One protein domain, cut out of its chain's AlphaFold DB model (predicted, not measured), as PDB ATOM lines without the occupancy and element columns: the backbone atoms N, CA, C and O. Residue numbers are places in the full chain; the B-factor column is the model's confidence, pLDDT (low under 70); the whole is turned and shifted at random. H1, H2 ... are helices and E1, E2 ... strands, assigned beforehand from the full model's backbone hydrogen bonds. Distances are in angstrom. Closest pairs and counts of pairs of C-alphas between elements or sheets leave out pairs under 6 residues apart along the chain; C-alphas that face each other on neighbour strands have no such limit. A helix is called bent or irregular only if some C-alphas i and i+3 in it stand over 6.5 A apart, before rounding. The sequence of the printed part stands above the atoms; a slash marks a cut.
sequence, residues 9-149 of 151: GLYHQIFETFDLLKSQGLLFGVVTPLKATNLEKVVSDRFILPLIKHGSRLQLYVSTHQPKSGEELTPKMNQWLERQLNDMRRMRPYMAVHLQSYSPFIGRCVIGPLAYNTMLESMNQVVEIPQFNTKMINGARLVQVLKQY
ATOM      1  N   GLY A   9     -47.546  47.193 -33.974       71.75
ATOM      2  CA  GLY A   9     -46.326  47.550 -34.699       71.75
ATOM      3  C   GLY A   9     -45.336  46.394 -34.874       71.75
ATOM      4  O   GLY A   9     -44.706  46.295 -35.921       71.75
ATOM      5  N   LEU A  10     -45.245  45.466 -33.916       79.94
ATOM      6  CA  LEU A  10     -44.325  44.326 -33.997       79.94
ATOM      7  C   LEU A  10     -44.735  43.342 -35.100       79.94
ATOM      8  O   LEU A  10     -43.885  42.828 -35.821       79.94
ATOM      9  N   TYR A  11     -46.040  43.097 -35.265       80.00
ATOM     10  CA  TYR A  11     -46.530  42.231 -36.343       80.00
ATOM     11  C   TYR A  11     -46.203  42.840 -37.709       80.00
ATOM     12  O   TYR A  11     -45.738  42.133 -38.596       80.00
ATOM     13  N   HIS A  12     -46.378  44.157 -37.857       85.81
ATOM     14  CA  HIS A  12     -46.023  44.867 -39.084       85.81
ATOM     15  C   HIS A  12     -44.528  44.737 -39.410       85.81
ATOM     16  O   HIS A  12     -44.189  44.291 -40.502       85.81
ATOM     17  N   GLN A  13     -43.653  44.989 -38.432       90.00
ATOM     18  CA  GLN A  13     -42.196  44.868 -38.582       90.00
ATOM     19  C   GLN A  13     -41.743  43.456 -38.994       90.00
ATOM     20  O   GLN A  13     -40.819  43.294 -39.795       90.00
ATOM     21  N   ILE A  14     -42.399  42.411 -38.475       90.62
ATOM     22  CA  ILE A  14     -42.112  41.025 -38.870       90.62
ATOM     23  C   ILE A  14     -42.425  40.816 -40.357       90.62
ATOM     24  O   ILE A  14     -41.613  40.225 -41.069       90.62
ATOM     25  N   PHE A  15     -43.561  41.316 -40.851       93.31
ATOM     26  CA  PHE A  15     -43.901  41.169 -42.269       93.31
ATOM     27  C   PHE A  15     -43.050  42.031 -43.190       93.31
ATOM     28  O   PHE A  15     -42.690  41.553 -44.261       93.31
ATOM     29  N   GLU A  16     -42.647  43.228 -42.766       94.69
ATOM     30  CA  GLU A  16     -41.654  44.020 -43.500       94.69
ATOM     31  C   GLU A  16     -40.335  43.246 -43.650       94.69
ATOM     32  O   GLU A  16     -39.748  43.201 -44.732       94.69
ATOM     33  N   THR A  17     -39.906  42.548 -42.592       95.06
ATOM     34  CA  THR A  17     -38.726  41.672 -42.642       95.06
ATOM     35  C   THR A  17     -38.936  40.506 -43.611       95.06
ATOM     36  O   THR A  17     -38.041  40.170 -44.384       95.06
ATOM     37  N   PHE A  18     -40.119  39.890 -43.611       96.06
ATOM     38  CA  PHE A  18     -40.441  38.790 -44.525       96.06
ATOM     39  C   PHE A  18     -40.428  39.248 -45.984       96.06
ATOM     40  O   PHE A  18     -39.836  38.576 -46.830       96.06
ATOM     41  N   ASP A  19     -41.017  40.409 -46.270       96.94
ATOM     42  CA  ASP A  19     -41.025  40.995 -47.607       96.94
ATOM     43  C   ASP A  19     -39.609  41.348 -48.073       96.94
ATOM     44  O   ASP A  19     -39.275  41.106 -49.236       96.94
ATOM     45  N   LEU A  20     -38.739  41.817 -47.170       95.88
ATOM     46  CA  LEU A  20     -37.323  42.021 -47.471       95.88
ATOM     47  C   LEU A  20     -36.637  40.698 -47.840       95.88
ATOM     48  O   LEU A  20     -36.050  40.612 -48.917       95.88
ATOM     49  N   LEU A  21     -36.752  39.655 -47.010       92.44
ATOM     50  CA  LEU A  21     -36.159  38.337 -47.289       92.44
ATOM     51  C   LEU A  21     -36.650  37.771 -48.629       92.44
ATOM     52  O   LEU A  21     -35.852  37.310 -49.445       92.44
ATOM     53  N   LYS A  22     -37.957  37.887 -48.893       92.56
ATOM     54  CA  LYS A  22     -38.583  37.509 -50.161       92.56
ATOM     55  C   LYS A  22     -38.020  38.308 -51.340       92.56
ATOM     56  O   LYS A  22     -37.739  37.712 -52.376       92.56
ATOM     57  N   SER A  23     -37.835  39.625 -51.198       95.25
ATOM     58  CA  SER A  23     -37.284  40.485 -52.260       95.25
ATOM     59  C   SER A  23     -35.844  40.116 -52.633       95.25
ATOM     60  O   SER A  23     -35.449  40.281 -53.782       95.25
ATOM     61  N   GLN A  24     -35.087  39.565 -51.678       93.75
ATOM     62  CA  GLN A  24     -33.718  39.080 -51.869       93.75
ATOM     63  C   GLN A  24     -33.652  37.613 -52.331       93.75
ATOM     64  O   GLN A  24     -32.566  37.051 -52.439       93.75
ATOM     65  N   GLY A  25     -34.796  36.961 -52.576       84.88
ATOM     66  CA  GLY A  25     -34.849  35.551 -52.976       84.88
ATOM     67  C   GLY A  25     -34.440  34.567 -51.874       84.88
ATOM     68  O   GLY A  25     -34.149  33.409 -52.171       84.88
ATOM     69  N   LEU A  26     -34.408  34.998 -50.607       83.94
ATOM     70  CA  LEU A  26     -34.031  34.143 -49.486       83.94
ATOM     71  C   LEU A  26     -35.188  33.220 -49.099       83.94
ATOM     72  O   LEU A  26     -36.319  33.657 -48.885       83.94
ATOM     73  N   LEU A  27     -34.888  31.928 -48.969       80.62
ATOM     74  CA  LEU A  27     -35.834  30.937 -48.471       80.62
ATOM     75  C   LEU A  27     -35.875  30.985 -46.942       80.62
ATOM     76  O   LEU A  27     -34.846  30.839 -46.285       80.62
ATOM     77  N   PHE A  28     -37.067  31.139 -46.368       86.00
ATOM     78  CA  PHE A  28     -37.236  31.175 -44.918       86.00
ATOM     79  C   PHE A  28     -38.557  30.546 -44.457       86.00
ATOM     80  O   PHE A  28     -39.473  30.266 -45.242       86.00
ATOM     81  N   GLY A  29     -38.641  30.325 -43.146       87.94
ATOM     82  CA  GLY A  29     -39.769  29.699 -42.474       87.94
ATOM     83  C   GLY A  29     -40.049  30.293 -41.102       87.94
ATOM     84  O   GLY A  29     -39.321  31.162 -40.628       87.94
ATOM     85  N   VAL A  30     -41.113  29.810 -40.469       89.12
ATOM     86  CA  VAL A  30     -41.540  30.235 -39.136       89.12
ATOM     87  C   VAL A  30     -41.550  29.043 -38.190       89.12
ATOM     88  O   VAL A  30     -41.965  27.944 -38.548       89.12
ATOM     89  N   VAL A  31     -41.101  29.275 -36.960       86.25
ATOM     90  CA  VAL A  31     -41.233  28.324 -35.855       86.25
ATOM     91  C   VAL A  31     -42.375  28.799 -34.966       86.25
ATOM     92  O   VAL A  31     -42.355  29.930 -34.488       86.25
ATOM     93  N   THR A  32     -43.387  27.961 -34.755       87.56
ATOM     94  CA  THR A  32     -44.581  28.311 -33.977       87.56
ATOM     95  C   THR A  32     -44.758  27.363 -32.794       87.56
ATOM     96  O   THR A  32     -44.979  26.168 -32.999       87.56
ATOM     97  N   PRO A  33     -44.703  27.869 -31.552       83.62
ATOM     98  CA  PRO A  33     -45.021  27.079 -30.372       83.62
ATOM     99  C   PRO A  33     -46.483  26.640 -30.378       83.62
ATOM    100  O   PRO A  33     -47.394  27.438 -30.625       83.62
ATOM    101  N   LEU A  34     -46.703  25.371 -30.067       82.81
ATOM    102  CA  LEU A  34     -48.002  24.736 -30.161       82.81
ATOM    103  C   LEU A  34     -48.410  24.148 -28.807       82.81
ATOM    104  O   LEU A  34     -47.664  23.386 -28.191       82.81
ATOM    105  N   LYS A  35     -49.615  24.518 -28.368       85.75
ATOM    106  CA  LYS A  35     -50.260  24.107 -27.118       85.75
ATOM    107  C   LYS A  35     -51.712  23.740 -27.392       85.75
ATOM    108  O   LYS A  35     -52.298  24.196 -28.375       85.75
ATOM    109  N   ALA A  36     -52.327  22.986 -26.488       86.69
ATOM    110  CA  ALA A  36     -53.742  22.631 -26.600       86.69
ATOM    111  C   ALA A  36     -54.656  23.862 -26.799       86.69
ATOM    112  O   ALA A  36     -55.593  23.822 -27.590       86.69
ATOM    113  N   THR A  37     -54.334  24.980 -26.146       89.06
ATOM    114  CA  THR A  37     -55.127  26.219 -26.147       89.06
ATOM    115  C   THR A  37     -55.012  27.060 -27.420       89.06
ATOM    116  O   THR A  37     -55.868  27.910 -27.659       89.06
ATOM    117  N   ASN A  38     -53.971  26.865 -28.239       89.88
ATOM    118  CA  ASN A  38     -53.747  27.662 -29.452       89.88
ATOM    119  C   ASN A  38     -53.774  26.846 -30.751       89.88
ATOM    120  O   ASN A  38     -53.724  27.451 -31.823       89.88
ATOM    121  N   LEU A  39     -53.881  25.515 -30.655       91.19
ATOM    122  CA  LEU A  39     -53.766  24.563 -31.759       91.19
ATOM    123  C   LEU A  39     -54.578  24.982 -32.992       91.19
ATOM    124  O   LEU A  39     -53.999  25.210 -34.050       91.19
ATOM    125  N   GLU A  40     -55.892  25.168 -32.851       93.81
ATOM    126  CA  GLU A  40     -56.771  25.530 -33.976       93.81
ATOM    127  C   GLU A  40     -56.418  26.888 -34.583       93.81
ATOM    128  O   GLU A  40     -56.463  27.082 -35.798       93.81
ATOM    129  N   LYS A  41     -56.006  27.839 -33.742       94.19
ATOM    130  CA  LYS A  41     -55.665  29.185 -34.188       94.19
ATOM    131  C   LYS A  41     -54.413  29.183 -35.060       94.19
ATOM    132  O   LYS A  41     -54.415  29.831 -36.106       94.19
ATOM    133  N   VAL A  42     -53.362  28.479 -34.644       93.25
ATOM    134  CA  VAL A  42     -52.052  28.512 -35.320       93.25
ATOM    135  C   VAL A  42     -51.977  27.629 -36.566       93.25
ATOM    136  O   VAL A  42     -51.043  27.772 -37.351       93.25
ATOM    137  N   VAL A  43     -52.947  26.739 -36.779       93.38
ATOM    138  CA  VAL A  43     -53.086  25.993 -38.043       93.38
ATOM    139  C   VAL A  43     -54.114  26.609 -38.995       93.38
ATOM    140  O   VAL A  43     -54.207  26.194 -40.145       93.38
ATOM    141  N   SER A  44     -54.874  27.610 -38.538       94.81
ATOM    142  CA  SER A  44     -55.915  28.248 -39.341       94.81
ATOM    143  C   SER A  44     -55.364  29.036 -40.531       94.81
ATOM    144  O   SER A  44     -54.270  29.604 -40.497       94.81
ATOM    145  N   ASP A  45     -56.203  29.198 -41.550       94.38
ATOM    146  CA  ASP A  45     -55.915  30.037 -42.716       94.38
ATOM    147  C   ASP A  45     -55.620  31.485 -42.360       94.38
ATOM    148  O   ASP A  45     -54.733  32.105 -42.946       94.38
ATOM    149  N   ARG A  46     -56.314  32.007 -41.346       93.81
ATOM    150  CA  ARG A  46     -56.087  33.360 -40.843       93.81
ATOM    151  C   ARG A  46     -54.656  33.549 -40.336       93.81
ATOM    152  O   ARG A  46     -54.141  34.661 -40.412       93.81
ATOM    153  N   PHE A  47     -54.037  32.494 -39.812       93.12
ATOM    154  CA  PHE A  47     -52.652  32.520 -39.356       93.12
ATOM    155  C   PHE A  47     -51.671  32.215 -40.495       93.12
ATOM    156  O   PHE A  47     -50.685  32.925 -40.651       93.12
ATOM    157  N   ILE A  48     -51.958  31.205 -41.321       93.81
ATOM    158  CA  ILE A  48     -51.000  30.657 -42.292       93.81
ATOM    159  C   ILE A  48     -50.927  31.452 -43.598       93.81
ATOM    160  O   ILE A  48     -49.835  31.669 -44.127       93.81
ATOM    161  N   LEU A  49     -52.062  31.910 -44.135       93.94
ATOM    162  CA  LEU A  49     -52.082  32.590 -45.435       93.94
ATOM    163  C   LEU A  49     -51.240  33.877 -45.459       93.94
ATOM    164  O   LEU A  49     -50.527  34.075 -46.446       93.94
ATOM    165  N   PRO A  50     -51.236  34.726 -44.409       94.19
ATOM    166  CA  PRO A  50     -50.316  35.858 -44.348       94.19
ATOM    167  C   PRO A  50     -48.841  35.438 -44.434       94.19
ATOM    168  O   PRO A  50     -48.093  36.028 -45.209       94.19
ATOM    169  N   LEU A  51     -48.421  34.384 -43.722       94.62
ATOM    170  CA  LEU A  51     -47.028  33.910 -43.756       94.62
ATOM    171  C   LEU A  51     -46.611  33.521 -45.181       94.62
ATOM    172  O   LEU A  51     -45.561  33.946 -45.664       94.62
ATOM    173  N   ILE A  52     -47.469  32.772 -45.879       93.19
ATOM    174  CA  ILE A  52     -47.235  32.353 -47.268       93.19
ATOM    175  C   ILE A  52     -47.165  33.567 -48.203       93.19
ATOM    176  O   ILE A  52     -46.256  33.650 -49.040       93.19
ATOM    177  N   LYS A  53     -48.106  34.513 -48.056       94.44
ATOM    178  CA  LYS A  53     -48.195  35.739 -48.869       94.44
ATOM    179  C   LYS A  53     -46.894  36.544 -48.811       94.44
ATOM    180  O   LYS A  53     -46.379  36.966 -49.853       94.44
ATOM    181  N   HIS A  54     -46.342  36.683 -47.610       95.38
ATOM    182  CA  HIS A  54     -45.113  37.427 -47.346       95.38
ATOM    183  C   HIS A  54     -43.826  36.617 -47.587       95.38
ATOM    184  O   HIS A  54     -42.733  37.121 -47.392       95.38
ATOM    185  N   GLY A  55     -43.921  35.386 -48.103       92.31
ATOM    186  CA  GLY A  55     -42.767  34.658 -48.649       92.31
ATOM    187  C   GLY A  55     -42.281  33.472 -47.826       92.31
ATOM    188  O   GLY A  55     -41.423  32.737 -48.306       92.31
ATOM    189  N   SER A  56     -42.869  33.208 -46.658       94.25
ATOM    190  CA  SER A  56     -42.549  32.001 -45.894       94.25
ATOM    191  C   SER A  56     -42.881  30.750 -46.715       94.25
ATOM    192  O   SER A  56     -43.923  30.686 -47.380       94.25
ATOM    193  N   ARG A  57     -42.015  29.730 -46.663       88.94
ATOM    194  CA  ARG A  57     -42.223  28.425 -47.329       88.94
ATOM    195  C   ARG A  57     -42.156  27.220 -46.393       88.94
ATOM    196  O   ARG A  57     -42.438  26.103 -46.825       88.94
ATOM    197  N   LEU A  58     -41.824  27.454 -45.128       84.00
ATOM    198  CA  LEU A  58     -41.667  26.426 -44.108       84.00
ATOM    199  C   LEU A  58     -42.347  26.857 -42.801       84.00
ATOM    200  O   LEU A  58     -42.183  27.992 -42.360       84.00
ATOM    201  N   GLN A  59     -43.055  25.932 -42.168       87.12
ATOM    202  CA  GLN A  59     -43.687  26.077 -40.865       87.12
ATOM    203  C   GLN A  59     -43.271  24.917 -39.967       87.12
ATOM    204  O   GLN A  59     -43.542  23.757 -40.271       87.12
ATOM    205  N   LEU A  60     -42.636  25.230 -38.844       83.81
ATOM    206  CA  LEU A  60     -42.213  24.264 -37.836       83.81
ATOM    207  C   LEU A  60     -43.046  24.470 -36.571       83.81
ATOM    208  O   LEU A  60     -42.845  25.435 -35.836       83.81
ATOM    209  N   TYR A  61     -43.990  23.576 -36.304       85.38
ATOM    210  CA  TYR A  61     -44.769  23.597 -35.070       85.38
ATOM    211  C   TYR A  61     -44.013  22.887 -33.961       85.38
ATOM    212  O   TYR A  61     -43.684  21.721 -34.125       85.38
ATOM    213  N   VAL A  62     -43.775  23.544 -32.829       78.44
ATOM    214  CA  VAL A  62     -43.028  22.953 -31.709       78.44
ATOM    215  C   VAL A  62     -43.944  22.764 -30.511       78.44
ATOM    216  O   VAL A  62     -44.397  23.741 -29.916       78.44
ATOM    217  N   SER A  63     -44.189  21.513 -30.129       73.69
ATOM    218  CA  SER A  63     -44.849  21.187 -28.864       73.69
ATOM    219  C   SER A  63     -43.815  21.052 -27.752       73.69
ATOM    220  O   SER A  63     -42.844  20.305 -27.883       73.69
ATOM    221  N   THR A  64     -44.030  21.764 -26.648       63.50
ATOM    222  CA  THR A  64     -43.223  21.632 -25.430       63.50
ATOM    223  C   THR A  64     -43.884  20.632 -24.489       63.50
ATOM    224  O   THR A  64     -45.004  20.879 -24.044       63.50
ATOM    225  N   HIS A  65     -43.205  19.532 -24.157       57.56
ATOM    226  CA  HIS A  65     -43.637  18.658 -23.066       57.56
ATOM    227  C   HIS A  65     -43.309  19.359 -21.741       57.56
ATOM    228  O   HIS A  65     -42.157  19.389 -21.304       57.56
ATOM    229  N   GLN A  66     -44.310  19.993 -21.133       58.78
ATOM    230  CA  GLN A  66     -44.214  20.500 -19.770       58.78
ATOM    231  C   GLN A  66     -45.062  19.595 -18.880       58.78
ATOM    232  O   GLN A  66     -46.268  19.835 -18.745       58.78
ATOM    233  N   PRO A  67     -44.455  18.562 -18.265       48.53
ATOM    234  CA  PRO A  67     -45.208  17.653 -17.422       48.53
ATOM    235  C   PRO A  67     -45.894  18.468 -16.322       48.53
ATOM    236  O   PRO A  67     -45.222  19.139 -15.538       48.53
ATOM    237  N   LYS A  68     -47.232  18.371 -16.271       53.59
ATOM    238  CA  LYS A  68     -48.164  19.014 -15.316       53.59
ATOM    239  C   LYS A  68     -48.733  20.398 -15.682       53.59
ATOM    240  O   LYS A  68     -49.481  20.931 -14.867       53.59
ATOM    241  N   SER A  69     -48.475  20.969 -16.865       61.72
ATOM    242  CA  SER A  69     -49.065  22.282 -17.220       61.72
ATOM    243  C   SER A  69     -50.494  22.217 -17.782       61.72
ATOM    244  O   SER A  69     -51.167  23.241 -17.850       61.72
ATOM    245  N   GLY A  70     -50.974  21.040 -18.204       64.56
ATOM    246  CA  GLY A  70     -52.270  20.906 -18.890       64.56
ATOM    247  C   GLY A  70     -52.295  21.512 -20.302       64.56
ATOM    248  O   GLY A  70     -53.339  21.534 -20.946       64.56
ATOM    249  N   GLU A  71     -51.152  21.985 -20.803       72.81
ATOM    250  CA  GLU A  71     -51.020  22.606 -22.126       72.81
ATOM    251  C   GLU A  71     -50.599  21.610 -23.222       72.81
ATOM    252  O   GLU A  71     -50.501  21.974 -24.399       72.81
ATOM    253  N   GLU A  72     -50.348  20.357 -22.837       76.75
ATOM    254  CA  GLU A  72     -49.910  19.273 -23.714       76.75
ATOM    255  C   GLU A  72     -51.026  18.799 -24.653       76.75
ATOM    256  O   GLU A  72     -52.216  18.829 -24.334       76.75
ATOM    257  N   LEU A  73     -50.634  18.325 -25.835       79.75
ATOM    258  CA  LEU A  73     -51.584  17.806 -26.810       79.75
ATOM    259  C   LEU A  73     -51.984  16.384 -26.445       79.75
ATOM    260  O   LEU A  73     -51.139  15.498 -26.324       79.75
ATOM    261  N   THR A  74     -53.289  16.138 -26.389       85.69
ATOM    262  CA  THR A  74     -53.805  14.769 -26.293       85.69
ATOM    263  C   THR A  74     -53.468  13.969 -27.563       85.69
ATOM    264  O   THR A  74     -53.294  14.552 -28.640       85.69
ATOM    265  N   PRO A  75     -53.456  12.623 -27.511       81.31
ATOM    266  CA  PRO A  75     -53.280  11.794 -28.708       81.31
ATOM    267  C   PRO A  75     -54.262  12.138 -29.840       81.31
ATOM    268  O   PRO A  75     -53.876  12.192 -31.006       81.31
ATOM    269  N   LYS A  76     -55.520  12.461 -29.500       84.44
ATOM    270  CA  LYS A  76     -56.543  12.884 -30.469       84.44
ATOM    271  C   LYS A  76     -56.186  14.211 -31.145       84.44
ATOM    272  O   LYS A  76     -56.384  14.351 -32.349       84.44
ATOM    273  N   MET A  77     -55.641  15.165 -30.390       88.06
ATOM    274  CA  MET A  77     -55.193  16.457 -30.920       88.06
ATOM    275  C   MET A  77     -53.972  16.306 -31.830       88.06
ATOM    276  O   MET A  77     -53.940  16.927 -32.885       88.06
ATOM    277  N   ASN A  78     -53.022  15.430 -31.484       81.31
ATOM    278  CA  ASN A  78     -51.886  15.110 -32.357       81.31
ATOM    279  C   ASN A  78     -52.347  14.484 -33.685       81.31
ATOM    280  O   ASN A  78     -51.938  14.924 -34.753       81.31
ATOM    281  N   GLN A  79     -53.269  13.514 -33.644       76.44
ATOM    282  CA  GLN A  79     -53.829  12.919 -34.866       76.44
ATOM    283  C   GLN A  79     -54.620  13.917 -35.721       76.44
ATOM    284  O   GLN A  79     -54.700  13.763 -36.942       76.44
ATOM    285  N   TRP A  80     -55.277  14.891 -35.091       89.00
ATOM    286  CA  TRP A  80     -55.953  15.967 -35.806       89.00
ATOM    287  C   TRP A  80     -54.938  16.911 -36.457       89.00
ATOM    288  O   TRP A  80     -55.063  17.188 -37.647       89.00
ATOM    289  N   LEU A  81     -53.902  17.325 -35.719       85.94
ATOM    290  CA  LEU A  81     -52.826  18.180 -36.219       85.94
ATOM    291  C   LEU A  81     -52.168  17.562 -37.455       85.94
ATOM    292  O   LEU A  81     -52.123  18.211 -38.492       85.94
ATOM    293  N   GLU A  82     -51.756  16.294 -37.394       79.94
ATOM    294  CA  GLU A  82     -51.133  15.615 -38.540       79.94
ATOM    295  C   GLU A  82     -52.027  15.596 -39.786       79.94
ATOM    296  O   GLU A  82     -51.551  15.821 -40.900       79.94
ATOM    297  N   ARG A  83     -53.344  15.407 -39.620       81.62
ATOM    298  CA  ARG A  83     -54.296  15.520 -40.736       81.62
ATOM    299  C   ARG A  83     -54.291  16.925 -41.339       81.62
ATOM    300  O   ARG A  83     -54.188  17.053 -42.555       81.62
ATOM    301  N   GLN A  84     -54.331  17.964 -40.504       89.56
ATOM    302  CA  GLN A  84     -54.281  19.354 -40.970       89.56
ATOM    303  C   GLN A  84     -52.965  19.683 -41.687       89.56
ATOM    304  O   GLN A  84     -52.980  20.341 -42.725       89.56
ATOM    305  N   LEU A  85     -51.825  19.208 -41.174       82.44
ATOM    306  CA  LEU A  85     -50.524  19.434 -41.809       82.44
ATOM    307  C   LEU A  85     -50.425  18.725 -43.162       82.44
ATOM    308  O   LEU A  85     -49.926  19.313 -44.119       82.44
ATOM    309  N   ASN A  86     -50.939  17.498 -43.271       75.12
ATOM    310  CA  ASN A  86     -51.001  16.779 -44.544       75.12
ATOM    311  C   ASN A  86     -51.859  17.520 -45.576       75.12
ATOM    312  O   ASN A  86     -51.429  17.704 -46.717       75.12
ATOM    313  N   ASP A  87     -53.035  18.002 -45.173       79.69
ATOM    314  CA  ASP A  87     -53.896  18.801 -46.043       79.69
ATOM    315  C   ASP A  87     -53.208  20.102 -46.475       79.69
ATOM    316  O   ASP A  87     -53.231  20.454 -47.656       79.69
ATOM    317  N   MET A  88     -52.518  20.779 -45.556       80.94
ATOM    318  CA  MET A  88     -51.760  21.993 -45.850       80.94
ATOM    319  C   MET A  88     -50.663  21.751 -46.896       80.94
ATOM    320  O   MET A  88     -50.601  22.493 -47.874       80.94
ATOM    321  N   ARG A  89     -49.853  20.692 -46.734       81.00
ATOM    322  CA  ARG A  89     -48.789  20.317 -47.687       81.00
ATOM    323  C   ARG A  89     -49.340  19.954 -49.069       81.00
ATOM    324  O   ARG A  89     -48.680  20.202 -50.070       81.00
ATOM    325  N   ARG A  90     -50.537  19.359 -49.134       76.81
ATOM    326  CA  ARG A  90     -51.183  18.963 -50.396       76.81
ATOM    327  C   ARG A  90     -51.806  20.147 -51.132       76.81
ATOM    328  O   ARG A  90     -51.757  20.205 -52.354       76.81
ATOM    329  N   MET A  91     -52.431  21.063 -50.399       83.00
ATOM    330  CA  MET A  91     -53.197  22.164 -50.989       83.00
ATOM    331  C   MET A  91     -52.355  23.416 -51.243       83.00
ATOM    332  O   MET A  91     -52.828  24.341 -51.902       83.00
ATOM    333  N   ARG A  92     -51.148  23.504 -50.669       80.44
ATOM    334  CA  ARG A  92     -50.348  24.735 -50.653       80.44
ATOM    335  C   ARG A  92     -48.876  24.419 -50.889       80.44
ATOM    336  O   ARG A  92     -48.391  23.416 -50.375       80.44
ATOM    337  N   PRO A  93     -48.124  25.305 -51.565       77.06
ATOM    338  CA  PRO A  93     -46.668  25.209 -51.657       77.06
ATOM    339  C   PRO A  93     -46.018  25.644 -50.328       77.06
ATOM    340  O   PRO A  93     -45.273  26.623 -50.269       77.06
ATOM    341  N   TYR A  94     -46.373  24.963 -49.236       81.31
ATOM    342  CA  TYR A  94     -45.977  25.303 -47.874       81.31
ATOM    343  C   TYR A  94     -45.639  24.035 -47.090       81.31
ATOM    344  O   TYR A  94     -46.506  23.204 -46.815       81.31
ATOM    345  N   MET A  95     -44.362  23.877 -46.746       79.12
ATOM    346  CA  MET A  95     -43.893  22.738 -45.966       79.12
ATOM    347  C   MET A  95     -44.261  22.954 -44.500       79.12
ATOM    348  O   MET A  95     -43.797  23.914 -43.896       79.12
ATOM    349  N   ALA A  96     -45.067  22.073 -43.911       78.88
ATOM    350  CA  ALA A  96     -45.498  22.204 -42.520       78.88
ATOM    351  C   ALA A  96     -45.152  20.949 -41.710       78.88
ATOM    352  O   ALA A  96     -45.578  19.854 -42.065       78.88
ATOM    353  N   VAL A  97     -44.394  21.084 -40.623       79.00
ATOM    354  CA  VAL A  97     -43.842  19.958 -39.850       79.00
ATOM    355  C   VAL A  97     -44.194  20.108 -38.373       79.00
ATOM    356  O   VAL A  97     -44.102  21.209 -37.827       79.00
ATOM    357  N   HIS A  98     -44.577  19.008 -37.720       78.06
ATOM    358  CA  HIS A  98     -44.752  18.947 -36.269       78.06
ATOM    359  C   HIS A  98     -43.498  18.385 -35.593       78.06
ATOM    360  O   HIS A  98     -43.002  17.320 -35.944       78.06
ATOM    361  N   LEU A  99     -42.991  19.127 -34.616       73.00
ATOM    362  CA  LEU A  99     -41.792  18.863 -33.840       73.00
ATOM    363  C   LEU A  99     -42.183  18.664 -32.364       73.00
ATOM    364  O   LEU A  99     -42.708  19.577 -31.723       73.00
ATOM    365  N   GLN A 100     -41.905  17.489 -31.794       61.69
ATOM    366  CA  GLN A 100     -42.107  17.205 -30.366       61.69
ATOM    367  C   GLN A 100     -40.801  17.369 -29.571       61.69
ATOM    368  O   GLN A 100     -39.813  16.692 -29.854       61.69
ATOM    369  N   SER A 101     -40.789  18.256 -28.567       47.97
ATOM    370  CA  SER A 101     -39.640  18.483 -27.674       47.97
ATOM    371  C   SER A 101     -39.904  17.930 -26.270       47.97
ATOM    372  O   SER A 101     -40.879  18.320 -25.630       47.97
ATOM    373  N   TYR A 102     -39.009  17.070 -25.773       44.59
ATOM    374  CA  TYR A 102     -39.138  16.334 -24.503       44.59
ATOM    375  C   TYR A 102     -38.317  16.914 -23.322       44.59
ATOM    376  O   TYR A 102     -38.129  16.225 -22.324       44.59
ATOM    377  N   SER A 103     -37.785  18.145 -23.395       33.06
ATOM    378  CA  SER A 103     -36.870  18.691 -22.364       33.06
ATOM    379  C   SER A 103     -37.360  19.994 -21.706       33.06
ATOM    380  O   SER A 103     -37.756  20.912 -22.426       33.06
ATOM    381  N   PRO A 104     -37.258  20.131 -20.362       34.81
ATOM    382  CA  PRO A 104     -37.610  21.354 -19.633       34.81
ATOM    383  C   PRO A 104     -36.511  22.443 -19.557       34.81
ATOM    384  O   PRO A 104     -36.798  23.512 -19.028       34.81
ATOM    385  N   PHE A 105     -35.284  22.238 -20.077       32.12
ATOM    386  CA  PHE A 105     -34.179  23.230 -19.969       32.12
ATOM    387  C   PHE A 105     -33.357  23.504 -21.253       32.12
ATOM    388  O   PHE A 105     -32.482  24.363 -21.240       32.12
ATOM    389  N   ILE A 106     -33.609  22.816 -22.373       35.62
ATOM    390  CA  ILE A 106     -32.929  23.004 -23.679       35.62
ATOM    391  C   ILE A 106     -33.968  22.694 -24.778       35.62
ATOM    392  O   ILE A 106     -34.737  21.754 -24.617       35.62
ATOM    393  N   GLY A 107     -34.079  23.400 -25.912       32.66
ATOM    394  CA  GLY A 107     -33.040  24.132 -26.653       32.66
ATOM    395  C   GLY A 107     -32.424  23.304 -27.799       32.66
ATOM    396  O   GLY A 107     -31.286  23.551 -28.187       32.66
ATOM    397  N   ARG A 108     -33.123  22.278 -28.313       32.44
ATOM    398  CA  ARG A 108     -32.660  21.460 -29.443       32.44
ATOM    399  C   ARG A 108     -33.767  21.291 -30.475       32.44
ATOM    400  O   ARG A 108     -34.863  20.841 -30.155       32.44
ATOM    401  N   CYS A 109     -33.439  21.686 -31.702       44.38
ATOM    402  CA  CYS A 109     -34.191  21.374 -32.905       44.38
ATOM    403  C   CYS A 109     -34.581  19.894 -32.881       44.38
ATOM    404  O   CYS A 109     -33.728  19.026 -32.671       44.38
ATOM    405  N   VAL A 110     -35.868  19.618 -33.071       42.31
ATOM    406  CA  VAL A 110     -36.396  18.263 -33.217       42.31
ATOM    407  C   VAL A 110     -36.042  17.788 -34.621       42.31
ATOM    408  O   VAL A 110     -36.876  17.677 -35.503       42.31
ATOM    409  N   ILE A 111     -34.765  17.531 -34.851       40.44
ATOM    410  CA  ILE A 111     -34.363  16.565 -35.864       40.44
ATOM    411  C   ILE A 111     -33.982  15.330 -35.061       40.44
ATOM    412  O   ILE A 111     -32.816  15.032 -34.822       40.44
ATOM    413  N   GLY A 112     -35.019  14.699 -34.498       34.06
ATOM    414  CA  GLY A 112     -34.985  13.276 -34.175       34.06
ATOM    415  C   GLY A 112     -35.023  12.458 -35.476       34.06
ATOM    416  O   GLY A 112     -35.125  13.055 -36.541       34.06
ATOM    417  N   PRO A 113     -34.968  11.119 -35.409       32.91
ATOM    418  CA  PRO A 113     -34.454  10.194 -36.443       32.91
ATOM    419  C   PRO A 113     -35.218  10.140 -37.783       32.91
ATOM    420  O   PRO A 113     -34.985   9.254 -38.600       32.91
ATOM    421  N   LEU A 114     -36.152  11.056 -38.024       34.94
ATOM    422  CA  LEU A 114     -36.907  11.154 -39.260       34.94
ATOM    423  C   LEU A 114     -36.110  11.971 -40.278       34.94
ATOM    424  O   LEU A 114     -36.122  13.201 -40.279       34.94
ATOM    425  N   ALA A 115     -35.409  11.222 -41.124       38.47
ATOM    426  CA  ALA A 115     -34.855  11.618 -42.407       38.47
ATOM    427  C   ALA A 115     -35.609  12.784 -43.074       38.47
ATOM    428  O   ALA A 115     -36.809  12.697 -43.348       38.47
ATOM    429  N   TYR A 116     -34.883  13.850 -43.414       38.88
ATOM    430  CA  TYR A 116     -35.354  14.837 -44.377       38.88
ATOM    431  C   TYR A 116     -35.102  14.257 -45.775       38.88
ATOM    432  O   TYR A 116     -33.969  14.262 -46.251       38.88
ATOM    433  N   ASN A 117     -36.137  13.689 -46.399       35.38
ATOM    434  CA  ASN A 117     -36.076  13.262 -47.797       35.38
ATOM    435  C   ASN A 117     -36.323  14.484 -48.687       35.38
ATOM    436  O   ASN A 117     -37.441  15.002 -48.734       35.38
ATOM    437  N   THR A 118     -35.300  14.934 -49.412       35.62
ATOM    438  CA  THR A 118     -35.502  15.773 -50.598       35.62
ATOM    439  C   THR A 118     -35.329  14.899 -51.834       35.62
ATOM    440  O   THR A 118     -34.425  14.069 -51.907       35.62
ATOM    441  N   MET A 119     -36.243  15.043 -52.790       26.03
ATOM    442  CA  MET A 119     -36.233  14.283 -54.036       26.03
ATOM    443  C   MET A 119     -35.718  15.203 -55.143       26.03
ATOM    444  O   MET A 119     -36.375  16.193 -55.468       26.03
ATOM    445  N   LEU A 120     -34.545  14.895 -55.701       31.19
ATOM    446  CA  LEU A 120     -34.026  15.550 -56.905       31.19
ATOM    447  C   LEU A 120     -33.987  14.515 -58.032       31.19
ATOM    448  O   LEU A 120     -33.214  13.561 -57.967       31.19
ATOM    449  N   GLU A 121     -34.875  14.691 -59.012       39.75
ATOM    450  CA  GLU A 121     -35.002  13.972 -60.298       39.75
ATOM    451  C   GLU A 121     -35.174  12.439 -60.287       39.75
ATOM    452  O   GLU A 121     -35.694  11.914 -61.262       39.75
ATOM    453  N   SER A 122     -34.829  11.743 -59.202       35.81
ATOM    454  CA  SER A 122     -35.127  10.331 -58.874       35.81
ATOM    455  C   SER A 122     -34.232   9.803 -57.740       35.81
ATOM    456  O   SER A 122     -34.327   8.631 -57.378       35.81
ATOM    457  N   MET A 123     -33.332  10.623 -57.183       28.03
ATOM    458  CA  MET A 123     -32.460  10.224 -56.079       28.03
ATOM    459  C   MET A 123     -33.060  10.645 -54.736       28.03
ATOM    460  O   MET A 123     -33.328  11.825 -54.508       28.03
ATOM    461  N   ASN A 124     -33.238   9.672 -53.841       36.19
ATOM    462  CA  ASN A 124     -33.510   9.926 -52.431       36.19
ATOM    463  C   ASN A 124     -32.178  10.216 -51.738       36.19
ATOM    464  O   ASN A 124     -31.343   9.318 -51.619       36.19
ATOM    465  N   GLN A 125     -31.972  11.448 -51.279       32.75
ATOM    466  CA  GLN A 125     -30.898  11.749 -50.337       32.75
ATOM    467  C   GLN A 125     -31.501  12.045 -48.969       32.75
ATOM    468  O   GLN A 125     -32.296  12.970 -48.803       32.75
ATOM    469  N   VAL A 126     -31.103  11.237 -47.987       39.28
ATOM    470  CA  VAL A 126     -31.382  11.486 -46.577       39.28
ATOM    471  C   VAL A 126     -30.366  12.510 -46.094       39.28
ATOM    472  O   VAL A 126     -29.171  12.226 -46.031       39.28
ATOM    473  N   VAL A 127     -30.825  13.711 -45.749       39.81
ATOM    474  CA  VAL A 127     -29.972  14.660 -45.027       39.81
ATOM    475  C   VAL A 127     -30.004  14.280 -43.549       39.81
ATOM    476  O   VAL A 127     -30.900  14.684 -42.807       39.81
ATOM    477  N   GLU A 128     -29.029  13.480 -43.123       42.38
ATOM    478  CA  GLU A 128     -28.750  13.266 -41.704       42.38
ATOM    479  C   GLU A 128     -27.901  14.427 -41.190       42.38
ATOM    480  O   GLU A 128     -26.769  14.634 -41.629       42.38
ATOM    481  N   ILE A 129     -28.449  15.221 -40.269       43.34
ATOM    482  CA  ILE A 129     -27.675  16.259 -39.587       43.34
ATOM    483  C   ILE A 129     -27.085  15.623 -38.323       43.34
ATOM    484  O   ILE A 129     -27.838  15.358 -37.380       43.34
ATOM    485  N   PRO A 130     -25.765  15.360 -38.271       40.66
ATOM    486  CA  PRO A 130     -25.153  14.675 -37.143       40.66
ATOM    487  C   PRO A 130     -25.355  15.483 -35.861       40.66
ATOM    488  O   PRO A 130     -25.018  16.667 -35.779       40.66
ATOM    489  N   GLN A 131     -25.917  14.839 -34.839       44.81
ATOM    490  CA  GLN A 131     -26.123  15.477 -33.548       44.81
ATOM    491  C   GLN A 131     -24.836  15.449 -32.721       44.81
ATOM    492  O   GLN A 131     -24.459  14.411 -32.189       44.81
ATOM    493  N   PHE A 132     -24.221  16.610 -32.510       50.69
ATOM    494  CA  PHE A 132     -23.164  16.791 -31.511       50.69
ATOM    495  C   PHE A 132     -23.599  17.778 -30.420       50.69
ATOM    496  O   PHE A 132     -24.519  18.585 -30.587       50.69
ATOM    497  N   ASN A 133     -22.985  17.677 -29.243       48.56
ATOM    498  CA  ASN A 133     -23.154  18.633 -28.151       48.56
ATOM    499  C   ASN A 133     -21.811  19.305 -27.831       48.56
ATOM    500  O   ASN A 133     -20.756  18.846 -28.267       48.56
ATOM    501  N   THR A 134     -21.835  20.393 -27.060       45.00
ATOM    502  CA  THR A 134     -20.626  21.155 -26.707       45.00
ATOM    503  C   THR A 134     -19.589  20.319 -25.963       45.00
ATOM    504  O   THR A 134     -18.404  20.562 -26.149       45.00
ATOM    505  N   LYS A 135     -19.981  19.283 -25.204       57.47
ATOM    506  CA  LYS A 135     -19.026  18.342 -24.592       57.47
ATOM    507  C   LYS A 135     -18.300  17.479 -25.632       57.47
ATOM    508  O   LYS A 135     -17.158  17.117 -25.400       57.47
ATOM    509  N   MET A 136     -18.940  17.170 -26.761       51.84
ATOM    510  CA  MET A 136     -18.397  16.307 -27.822       51.84
ATOM    511  C   MET A 136     -17.423  17.027 -28.761       51.84
ATOM    512  O   MET A 136     -16.556  16.387 -29.342       51.84
ATOM    513  N   ILE A 137     -17.563  18.345 -28.919       60.09
ATOM    514  CA  ILE A 137     -16.687  19.161 -29.782       60.09
ATOM    515  C   ILE A 137     -15.627  19.940 -28.994       60.09
ATOM    516  O   ILE A 137     -14.727  20.523 -29.595       60.09
ATOM    517  N   ASN A 138     -15.718  19.975 -27.660       58.03
ATOM    518  CA  ASN A 138     -14.766  20.717 -26.841       58.03
ATOM    519  C   ASN A 138     -13.376  20.071 -26.915       58.03
ATOM    520  O   ASN A 138     -13.188  18.933 -26.490       58.03
ATOM    521  N   GLY A 139     -12.407  20.802 -27.463       70.81
ATOM    522  CA  GLY A 139     -11.030  20.330 -27.642       70.81
ATOM    523  C   GLY A 139     -10.810  19.379 -28.825       70.81
ATOM    524  O   GLY A 139      -9.676  18.961 -29.045       70.81
ATOM    525  N   ALA A 140     -11.843  19.062 -29.613       67.56
ATOM    526  CA  ALA A 140     -11.745  18.171 -30.770       67.56
ATOM    527  C   ALA A 140     -11.975  18.928 -32.087       67.56
ATOM    528  O   ALA A 140     -12.812  19.827 -32.175       67.56
ATOM    529  N   ARG A 141     -11.261  18.548 -33.156       61.50
ATOM    530  CA  ARG A 141     -11.553  19.083 -34.495       61.50
ATOM    531  C   ARG A 141     -12.841  18.450 -35.011       61.50
ATOM    532  O   ARG A 141     -12.959  17.228 -35.021       61.50
ATOM    533  N   LEU A 142     -13.758  19.268 -35.527       49.69
ATOM    534  CA  LEU A 142     -15.064  18.816 -36.026       49.69
ATOM    535  C   LEU A 142     -14.950  17.647 -37.025       49.69
ATOM    536  O   LEU A 142     -15.701  16.683 -36.930       49.69
ATOM    537  N   VAL A 143     -13.946  17.666 -37.911       53.69
ATOM    538  CA  VAL A 143     -13.686  16.579 -38.877       53.69
ATOM    539  C   VAL A 143     -13.370  15.227 -38.220       53.69
ATOM    540  O   VAL A 143     -13.664  14.184 -38.793       53.69
ATOM    541  N   GLN A 144     -12.776  15.215 -37.025       61.09
ATOM    542  CA  GLN A 144     -12.482  13.980 -36.289       61.09
ATOM    543  C   GLN A 144     -13.740  13.422 -35.627       61.09
ATOM    544  O   GLN A 144     -13.940  12.213 -35.646       61.09
ATOM    545  N   VAL A 145     -14.602  14.302 -35.109       59.97
ATOM    546  CA  VAL A 145     -15.902  13.925 -34.536       59.97
ATOM    547  C   VAL A 145     -16.794  13.326 -35.623       59.97
ATOM    548  O   VAL A 145     -17.340  12.248 -35.437       59.97
ATOM    549  N   LEU A 146     -16.873  13.955 -36.799       52.09
ATOM    550  CA  LEU A 146     -17.702  13.473 -37.911       52.09
ATOM    551  C   LEU A 146     -17.261  12.102 -38.453       52.09
ATOM    552  O   LEU A 146     -18.104  11.296 -38.828       52.09
ATOM    553  N   LYS A 147     -15.957  11.793 -38.435       59.81
ATOM    554  CA  LYS A 147     -15.431  10.475 -38.837       59.81
ATOM    555  C   LYS A 147     -15.816   9.332 -37.893       59.81
ATOM    556  O   LYS A 147     -15.704   8.183 -38.293       59.81
ATOM    557  N   GLN A 148     -16.227   9.615 -36.657       57.91
ATOM    558  CA  GLN A 148     -16.678   8.588 -35.708       57.91
ATOM    559  C   GLN A 148     -18.128   8.149 -35.962       57.91
ATOM    560  O   GLN A 148     -18.537   7.098 -35.482       57.91
ATOM    561  N   TYR A 149     -18.887   8.937 -36.727       52.25
ATOM    562  CA  TYR A 149     -20.299   8.716 -37.040       52.25
ATOM    563  C   TYR A 149     -20.499   8.226 -38.480       52.25
ATOM    564  O   TYR A 149     -21.457   8.624 -39.133       52.25
TER     565      TYR A 149
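What this domain is: This is residues 9 to 149 of the 151 residues of a protein of Turicibacter sanguinis (UniProt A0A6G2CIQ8). A small, twisted sheet of three parallel strands, E1, E2 and E3, has the long helix H4 and the short H2 over one face, with H3 grazing it and H1 off the sheet near H3. The opposite face has no named helix; on that side a loose tail leads through the separate hairpin E4 and E5 to the short helices H5 and H6, far from the sheet. The printed part has 141 residues, with six named helices and five named strands in the order H1 E1 H2 H3 E2 H4 E3 E4 E5 H5 H6, and its class is mixed. The larger sheet has the order E1, E2, E3; the smaller, E4 and E5, is antiparallel. The whole is loose, with a radius of gyration of the C-alphas of 17.8 A and spans of 48 by 44 by 38 A.

Where its parts are: H1, residues 9 to 23, is 21.0 A long and begins at C-alpha 9 at (-46.326, 47.550, -34.699). E1 is residues 29 to 34, H2 residues 39 to 43 and H3 residues 45 to 53. H3 is neither bent nor irregular, but only just: C-alphas 47 and 50 are 6.4 A apart. E2, residues 58 to 64, is 19.3 A long. H4, residues 75 to 91, is 24.6 A long and begins at C-alpha 75 at (-53.280, 11.794, -28.708). E3, residues 95 to 101, is 19.3 A long. E4 is residues 116 to 120, E5 residues 123 to 127 and H5 residues 134 to 137. H6, residues 142 to 149, ends at C-alpha 149 at (-20.299, 8.716, -37.040).

How they stand to each other: E1 and E2 are parallel at 25 degrees, with N 32 and O 60 2.8 A apart, within hydrogen-bond range. E2 and E3 are parallel at 19 degrees, with N 61 and O 97 at 2.8 A. E1, H2 H3, E2 and E2, H4, E3 are strand-helix-strand units, parallel neighbour strands with helices between, each with a right-handed crossover. H4 on one face of the sheet makes two layers, a helix layer and a sheet layer; H4 is over E3 at a height over the sheet of 8.2 A and runs along the strands, at 6 degrees to E3 on the local plane. The closest C-alphas of H4 and E3 are those of Arg 89 and Met 95, 5.7 A. H2, on the same face, only just touches H4, with 3 pairs of C-alphas within 8 A, the closest Val 43 and Gln 84 at 7.4 A. H3 only grazes the sheet with residues 48 to 52, and H1 is not on it. The hairpin E4 and E5 has N 123 and O 120 at 3.0 A; E3 and E4 are apart. H5 and H6 are close but not clearly touching, the closest C-alphas being those of Ile 137 and Val 145, 7.1 A. Every O i to N i+4 pair is within hydrogen-bond range in H1, H2 and H4; H3 has 3 of 5, H6 has 2 of 4, and H5 is too short for such a pair.

The domain as a whole: The two C-alphas farthest apart are those of Gly 9 and Gln 148, 49.0 A. The printed part has no cut. The link from E3 to E4, residues 102 to 115, is long. The mean pLDDT of the printed part is 70.2; residues 64 to 70, 100 to 138 and 140 to 149 are under 70.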